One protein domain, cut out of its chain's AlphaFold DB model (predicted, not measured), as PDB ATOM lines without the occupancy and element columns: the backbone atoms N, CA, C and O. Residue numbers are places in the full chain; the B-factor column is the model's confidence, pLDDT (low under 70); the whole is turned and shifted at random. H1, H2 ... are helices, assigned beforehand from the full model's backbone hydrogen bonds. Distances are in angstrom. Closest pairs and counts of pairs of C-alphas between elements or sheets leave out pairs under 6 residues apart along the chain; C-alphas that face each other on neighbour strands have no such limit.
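This is residues 109 to 159 of the 194 residues of the protein "(rape) hypothetical protein" of Brassica napus (UniProt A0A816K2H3). One long helix, H2, makes the long axis of this model, and at its last residues the shorter H3 folds back at a narrow angle, so that the two make an open, lopsided V. The small H1 sits by the other end of H2, and most of H2 stands free. The printed part has 51 residues with three named helices, H1, H2 and H3 along the chain, and no named strand; its class is all helix. It is extended, with a radius of gyration of the C-alphas of 17.8 A, and spans 55 by 21 by 9 A.

Find C-alpha 115 at (120.039, 139.373, 132.803); from there H2, residues 115 to 144, runs 43.8 A to C-alpha 144 at (100.314, 110.843, 106.135). Beyond it lies H3, residues 147 to 159, 19.0 A long, ending at C-alpha 159 at (122.254, 112.359, 106.121). Before H2, look for H1, residues 109 to 112, 5.0 A long.

Start at H2 and look at Ile 142: its C-alpha is 6.6 A from that of Ala 150, the closest pair of H2 and H3. These helices are close but not clearly touching, and run opposite ways at a shallow tilt of 30 degrees. At the other end, H1 and H2 are close but not clearly touching; their closest C-alphas, those of Glu 112 and Val 118, are 6.7 A apart. H1 and H3 are apart. In H2 and H3 every O i to N i+4 pair is within hydrogen-bond range; H1 is too short for such a pair.

The two C-alphas farthest apart, those of Asp 110 and Glu 148, are 55.0 A apart. The printed part has no cut, and both links, H1 to H2 and H2 to H3, are tight. Residues 122 to 140 of H2 stand free, as do residues 113 to 120, of which 115 to 120 belong to H2. In the B-factor column the mean pLDDT of the printed part is 75.6, and 18 residues are under 70, among them 109 to 113 and 143 to 151.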
ATOM      1  N   GLN A 109     117.609 134.631 144.065       56.44
ATOM      2  CA  GLN A 109     116.759 135.534 143.294       56.44
ATOM      3  C   GLN A 109     117.567 136.488 142.399       56.44
ATOM      4  O   GLN A 109     117.191 136.705 141.256       56.44
ATOM      5  N   ASP A 110     118.694 137.023 142.873       59.44
ATOM      6  CA  ASP A 110     119.571 137.908 142.089       59.44
ATOM      7  C   ASP A 110     120.354 137.146 141.003       59.44
ATOM      8  O   ASP A 110     120.659 137.709 139.955       59.44
ATOM      9  N   ILE A 111     120.656 135.858 141.222       63.03
ATOM     10  CA  ILE A 111     121.233 134.976 140.189       63.03
ATOM     11  C   ILE A 111     120.185 134.666 139.121       63.03
ATOM     12  O   ILE A 111     120.492 134.702 137.934       63.03
ATOM     13  N   GLU A 112     118.948 134.376 139.520       60.34
ATOM     14  CA  GLU A 112     117.854 134.107 138.583       60.34
ATOM     15  C   GLU A 112     117.407 135.352 137.816       60.34
ATOM     16  O   GLU A 112     117.073 135.241 136.639       60.34
ATOM     17  N   ASN A 113     117.454 136.522 138.460       62.97
ATOM     18  CA  ASN A 113     117.176 137.828 137.862       62.97
ATOM     19  C   ASN A 113     118.389 138.410 137.120       62.97
ATOM     20  O   ASN A 113     118.281 139.475 136.511       62.97
ATOM     21  N   SER A 114     119.546 137.739 137.167       73.94
ATOM     22  CA  SER A 114     120.704 138.107 136.360       73.94
ATOM     23  C   SER A 114     120.292 138.093 134.894       73.94
ATOM     24  O   SER A 114     119.821 137.066 134.396       73.94
ATOM     25  N   GLY A 115     120.471 139.218 134.197       72.38
ATOM     26  CA  GLY A 115     120.039 139.373 132.803       72.38
ATOM     27  C   GLY A 115     120.523 138.237 131.899       72.38
ATOM     28  O   GLY A 115     119.757 137.745 131.078       72.38
ATOM     29  N   MET A 116     121.732 137.722 132.147       71.00
ATOM     30  CA  MET A 116     122.291 136.583 131.409       71.00
ATOM     31  C   MET A 116     121.537 135.265 131.652       71.00
ATOM     32  O   MET A 116     121.390 134.464 130.736       71.00
ATOM     33  N   VAL A 117     121.047 135.014 132.871       75.19
ATOM     34  CA  VAL A 117     120.300 133.784 133.195       75.19
ATOM     35  C   VAL A 117     118.878 133.853 132.644       75.19
ATOM     36  O   VAL A 117     118.361 132.846 132.161       75.19
ATOM     37  N   VAL A 118     118.258 135.036 132.661       80.56
ATOM     38  CA  VAL A 118     116.950 135.269 132.027       80.56
ATOM     39  C   VAL A 118     117.046 135.092 130.512       80.56
ATOM     40  O   VAL A 118     116.223 134.390 129.921       80.56
ATOM     41  N   GLU A 119     118.070 135.669 129.886       83.44
ATOM     42  CA  GLU A 119     118.319 135.539 128.450       83.44
ATOM     43  C   GLU A 119     118.560 134.078 128.056       83.44
ATOM     44  O   GLU A 119     117.895 133.560 127.159       83.44
ATOM     45  N   LEU A 120     119.416 133.368 128.797       87.38
ATOM     46  CA  LEU A 120     119.705 131.961 128.534       87.38
ATOM     47  C   LEU A 120     118.468 131.071 128.717       87.38
ATOM     48  O   LEU A 120     118.203 130.211 127.881       87.38
ATOM     49  N   LYS A 121     117.654 131.297 129.759       84.06
ATOM     50  CA  LYS A 121     116.373 130.584 129.937       84.06
ATOM     51  C   LYS A 121     115.406 130.853 128.781       84.06
ATOM     52  O   LYS A 121     114.709 129.935 128.353       84.06
ATOM     53  N   THR A 122     115.379 132.082 128.267       89.75
ATOM     54  CA  THR A 122     114.528 132.466 127.132       89.75
ATOM     55  C   THR A 122     114.972 131.756 125.856       89.75
ATOM     56  O   THR A 122     114.145 131.127 125.202       89.75
ATOM     57  N   GLN A 123     116.276 131.746 125.565       88.44
ATOM     58  CA  GLN A 123     116.837 131.032 124.413       88.44
ATOM     59  C   GLN A 123     116.603 129.518 124.504       88.44
ATOM     60  O   GLN A 123     116.201 128.895 123.524       88.44
ATOM     61  N   VAL A 124     116.783 128.913 125.684       91.31
ATOM     62  CA  VAL A 124     116.501 127.482 125.895       91.31
ATOM     63  C   VAL A 124     115.018 127.177 125.693       91.31
ATOM     64  O   VAL A 124     114.678 126.156 125.097       91.31
ATOM     65  N   LYS A 125     114.125 128.059 126.155       91.69
ATOM     66  CA  LYS A 125     112.685 127.901 125.943       91.69
ATOM     67  C   LYS A 125     112.327 128.003 124.459       91.69
ATOM     68  O   LYS A 125     111.589 127.155 123.970       91.69
ATOM     69  N   GLU A 126     112.859 128.991 123.747       92.31
ATOM     70  CA  GLU A 126     112.605 129.175 122.316       92.31
ATOM     71  C   GLU A 126     113.115 127.989 121.491       92.31
ATOM     72  O   GLU A 126     112.367 127.428 120.691       92.31
ATOM     73  N   LEU A 127     114.340 127.526 121.758       92.31
ATOM     74  CA  LEU A 127     114.881 126.310 121.148       92.31
ATOM     75  C   LEU A 127     114.014 125.087 121.470       92.31
ATOM     76  O   LEU A 127     113.730 124.278 120.588       92.31
ATOM     77  N   SER A 128     113.550 124.952 122.715       88.94
ATOM     78  CA  SER A 128     112.669 123.850 123.102       88.94
ATOM     79  C   SER A 128     111.325 123.895 122.371       88.94
ATOM     80  O   SER A 128     110.818 122.843 121.975       88.94
ATOM     81  N   ASP A 129     110.746 125.081 122.186       89.69
ATOM     82  CA  ASP A 129     109.492 125.272 121.455       89.69
ATOM     83  C   ASP A 129     109.680 124.951 119.959       89.69
ATOM     84  O   ASP A 129     108.844 124.264 119.366       89.69
ATOM     85  N   GLN A 130     110.816 125.339 119.367       89.38
ATOM     86  CA  GLN A 130     111.181 124.975 117.993       89.38
ATOM     87  C   GLN A 130     111.342 123.459 117.821       89.38
ATOM     88  O   GLN A 130     110.753 122.878 116.907       89.38
ATOM     89  N   VAL A 131     112.065 122.790 118.727       88.38
ATOM     90  CA  VAL A 131     112.236 121.325 118.705       88.38
ATOM     91  C   VAL A 131     110.888 120.615 118.844       88.38
ATOM     92  O   VAL A 131     110.622 119.631 118.145       88.38
ATOM     93  N   LYS A 132     109.994 121.128 119.694       84.62
ATOM     94  CA  LYS A 132     108.635 120.596 119.849       84.62
ATOM     95  C   LYS A 132     107.797 120.783 118.579       84.62
ATOM     96  O   LYS A 132     107.088 119.857 118.175       84.62
ATOM     97  N   GLY A 133     107.911 121.937 117.922       86.12
ATOM     98  CA  GLY A 133     107.280 122.209 116.627       86.12
ATOM     99  C   GLY A 133     107.757 121.244 115.542       86.12
ATOM    100  O   GLY A 133     106.940 120.586 114.899       86.12
ATOM    101  N   MET A 134     109.075 121.072 115.410       81.88
ATOM    102  CA  MET A 134     109.671 120.115 114.472       81.88
ATOM    103  C   MET A 134     109.218 118.681 114.753       81.88
ATOM    104  O   MET A 134     108.844 117.966 113.830       81.88
ATOM    105  N   THR A 135     109.181 118.272 116.024       77.38
ATOM    106  CA  THR A 135     108.706 116.936 116.423       77.38
ATOM    107  C   THR A 135     107.253 116.709 116.003       77.38
ATOM    108  O   THR A 135     106.917 115.656 115.467       77.38
ATOM    109  N   THR A 136     106.393 117.711 116.197       78.81
ATOM    110  CA  THR A 136     104.973 117.643 115.816       78.81
ATOM    111  C   THR A 136     104.813 117.559 114.299       78.81
ATOM    112  O   THR A 136     104.044 116.739 113.799       78.81
ATOM    113  N   PHE A 137     105.591 118.352 113.559       81.12
ATOM    114  CA  PHE A 137     105.599 118.328 112.101       81.12
ATOM    115  C   PHE A 137     106.055 116.973 111.557       81.12
ATOM    116  O   PHE A 137     105.377 116.405 110.707       81.12
ATOM    117  N   ILE A 138     107.142 116.413 112.102       80.50
ATOM    118  CA  ILE A 138     107.641 115.077 111.748       80.50
ATOM    119  C   ILE A 138     106.566 114.010 112.004       80.50
ATOM    120  O   ILE A 138     106.310 113.185 111.130       80.50
ATOM    121  N   GLN A 139     105.899 114.044 113.162       72.19
ATOM    122  CA  GLN A 139     104.817 113.106 113.489       72.19
ATOM    123  C   GLN A 139     103.652 113.180 112.489       72.19
ATOM    124  O   GLN A 139     103.147 112.150 112.038       72.19
ATOM    125  N   GLN A 140     103.244 114.390 112.099       76.69
ATOM    126  CA  GLN A 140     102.169 114.599 111.125       76.69
ATOM    127  C   GLN A 140     102.543 114.071 109.731       76.69
ATOM    128  O   GLN A 140     101.753 113.400 109.067       76.69
ATOM    129  N   ILE A 141     103.775 114.339 109.310       71.00
ATOM    130  CA  ILE A 141     104.367 113.883 108.052       71.00
ATOM    131  C   ILE A 141     104.388 112.352 107.982       71.00
ATOM    132  O   ILE A 141     103.838 111.775 107.046       71.00
ATOM    133  N   ILE A 142     104.909 111.679 109.012       70.81
ATOM    134  CA  ILE A 142     104.964 110.209 109.065       70.81
ATOM    135  C   ILE A 142     103.554 109.604 109.025       70.81
ATOM    136  O   ILE A 142     103.333 108.617 108.325       70.81
ATOM    137  N   SER A 143     102.589 110.231 109.706       65.31
ATOM    138  CA  SER A 143     101.193 109.766 109.757       65.31
ATOM    139  C   SER A 143     100.460 109.837 108.410       65.31
ATOM    140  O   SER A 143      99.439 109.176 108.242       65.31
ATOM    141  N   THR A 144     100.951 110.633 107.453       67.81
ATOM    142  CA  THR A 144     100.314 110.843 106.135       67.81
ATOM    143  C   THR A 144     101.110 110.258 104.967       67.81
ATOM    144  O   THR A 144     100.626 110.262 103.837       67.81
ATOM    145  N   SER A 145     102.318 109.745 105.217       62.84
ATOM    146  CA  SER A 145     103.228 109.286 104.166       62.84
ATOM    147  C   SER A 145     103.073 107.805 103.830       62.84
ATOM    148  O   SER A 145     102.977 106.954 104.715       62.84
ATOM    149  N   THR A 146     103.116 107.484 102.539       68.75
ATOM    150  CA  THR A 146     103.156 106.103 102.034       68.75
ATOM    151  C   THR A 146     104.538 105.476 102.294       68.75
ATOM    152  O   THR A 146     105.544 106.184 102.371       68.75
ATOM    153  N   GLY A 147     104.632 104.142 102.390       66.00
ATOM    154  CA  GLY A 147     105.858 103.427 102.793       66.00
ATOM    155  C   GLY A 147     107.136 103.751 101.995       66.00
ATOM    156  O   GLY A 147     108.232 103.706 102.551       66.00
ATOM    157  N   GLU A 148     107.025 104.131 100.722       69.50
ATOM    158  CA  GLU A 148     108.168 104.548  99.890       69.50
ATOM    159  C   GLU A 148     108.646 105.977 100.203       69.50
ATOM    160  O   GLU A 148     109.852 106.224 100.269       69.50
ATOM    161  N   GLN A 149     107.723 106.903 100.493       67.81
ATOM    162  CA  GLN A 149     108.049 108.272 100.917       67.81
ATOM    163  C   GLN A 149     108.704 108.282 102.302       67.81
ATOM    164  O   GLN A 149     109.696 108.979 102.509       67.81
ATOM    165  N   ALA A 150     108.225 107.432 103.216       65.38
ATOM    166  CA  ALA A 150     108.826 107.257 104.535       65.38
ATOM    167  C   ALA A 150     110.297 106.796 104.453       65.38
ATOM    168  O   ALA A 150     111.143 107.285 105.205       65.38
ATOM    169  N   ARG A 151     110.634 105.900 103.510       67.31
ATOM    170  CA  ARG A 151     112.023 105.445 103.285       67.31
ATOM    171  C   ARG A 151     112.913 106.545 102.710       67.31
ATOM    172  O   ARG A 151     114.051 106.683 103.157       67.31
ATOM    173  N   ALA A 152     112.409 107.329 101.756       70.06
ATOM    174  CA  ALA A 152     113.148 108.456 101.187       70.06
ATOM    175  C   ALA A 152     113.453 109.522 102.252       70.06
ATOM    176  O   ALA A 152     114.586 109.988 102.362       70.06
ATOM    177  N   TRP A 153     112.476 109.842 103.102       68.56
ATOM    178  CA  TRP A 153     112.669 110.778 104.207       68.56
ATOM    179  C   TRP A 153     113.637 110.255 105.262       68.56
ATOM    180  O   TRP A 153     114.521 111.000 105.675       68.56
ATOM    181  N   ALA A 154     113.540 108.983 105.661       67.62
ATOM    182  CA  ALA A 154     114.484 108.386 106.607       67.62
ATOM    183  C   ALA A 154     115.940 108.494 106.118       67.62
ATOM    184  O   ALA A 154     116.830 108.823 106.903       67.62
ATOM    185  N   ALA A 155     116.178 108.290 104.818       71.44
ATOM    186  CA  ALA A 155     117.497 108.467 104.217       71.44
ATOM    187  C   ALA A 155     117.962 109.936 104.257       71.44
ATOM    188  O   ALA A 155     119.091 110.209 104.666       71.44
ATOM    189  N   SER A 156     117.096 110.892 103.904       72.81
ATOM    190  CA  SER A 156     117.423 112.324 103.974       72.81
ATOM    191  C   SER A 156     117.686 112.810 105.404       72.81
ATOM    192  O   SER A 156     118.631 113.566 105.627       72.81
ATOM    193  N   PHE A 157     116.906 112.347 106.386       67.56
ATOM    194  CA  PHE A 157     117.116 112.677 107.796       67.56
ATOM    195  C   PHE A 157     118.418 112.086 108.341       67.56
ATOM    196  O   PHE A 157     119.145 112.789 109.038       67.56
ATOM    197  N   ALA A 158     118.756 110.837 108.004       68.25
ATOM    198  CA  ALA A 158     120.014 110.220 108.427       68.25
ATOM    199  C   ALA A 158     121.242 111.009 107.932       68.25
ATOM    200  O   ALA A 158     122.186 111.227 108.691       68.25
ATOM    201  N   VAL A 159     121.201 111.500 106.688       73.94
ATOM    202  CA  VAL A 159     122.254 112.359 106.121       73.94
ATOM    203  C   VAL A 159     122.312 113.715 106.829       73.94
ATOM    204  O   VAL A 159     123.396 114.195 107.150       73.94
TER     205      VAL A 159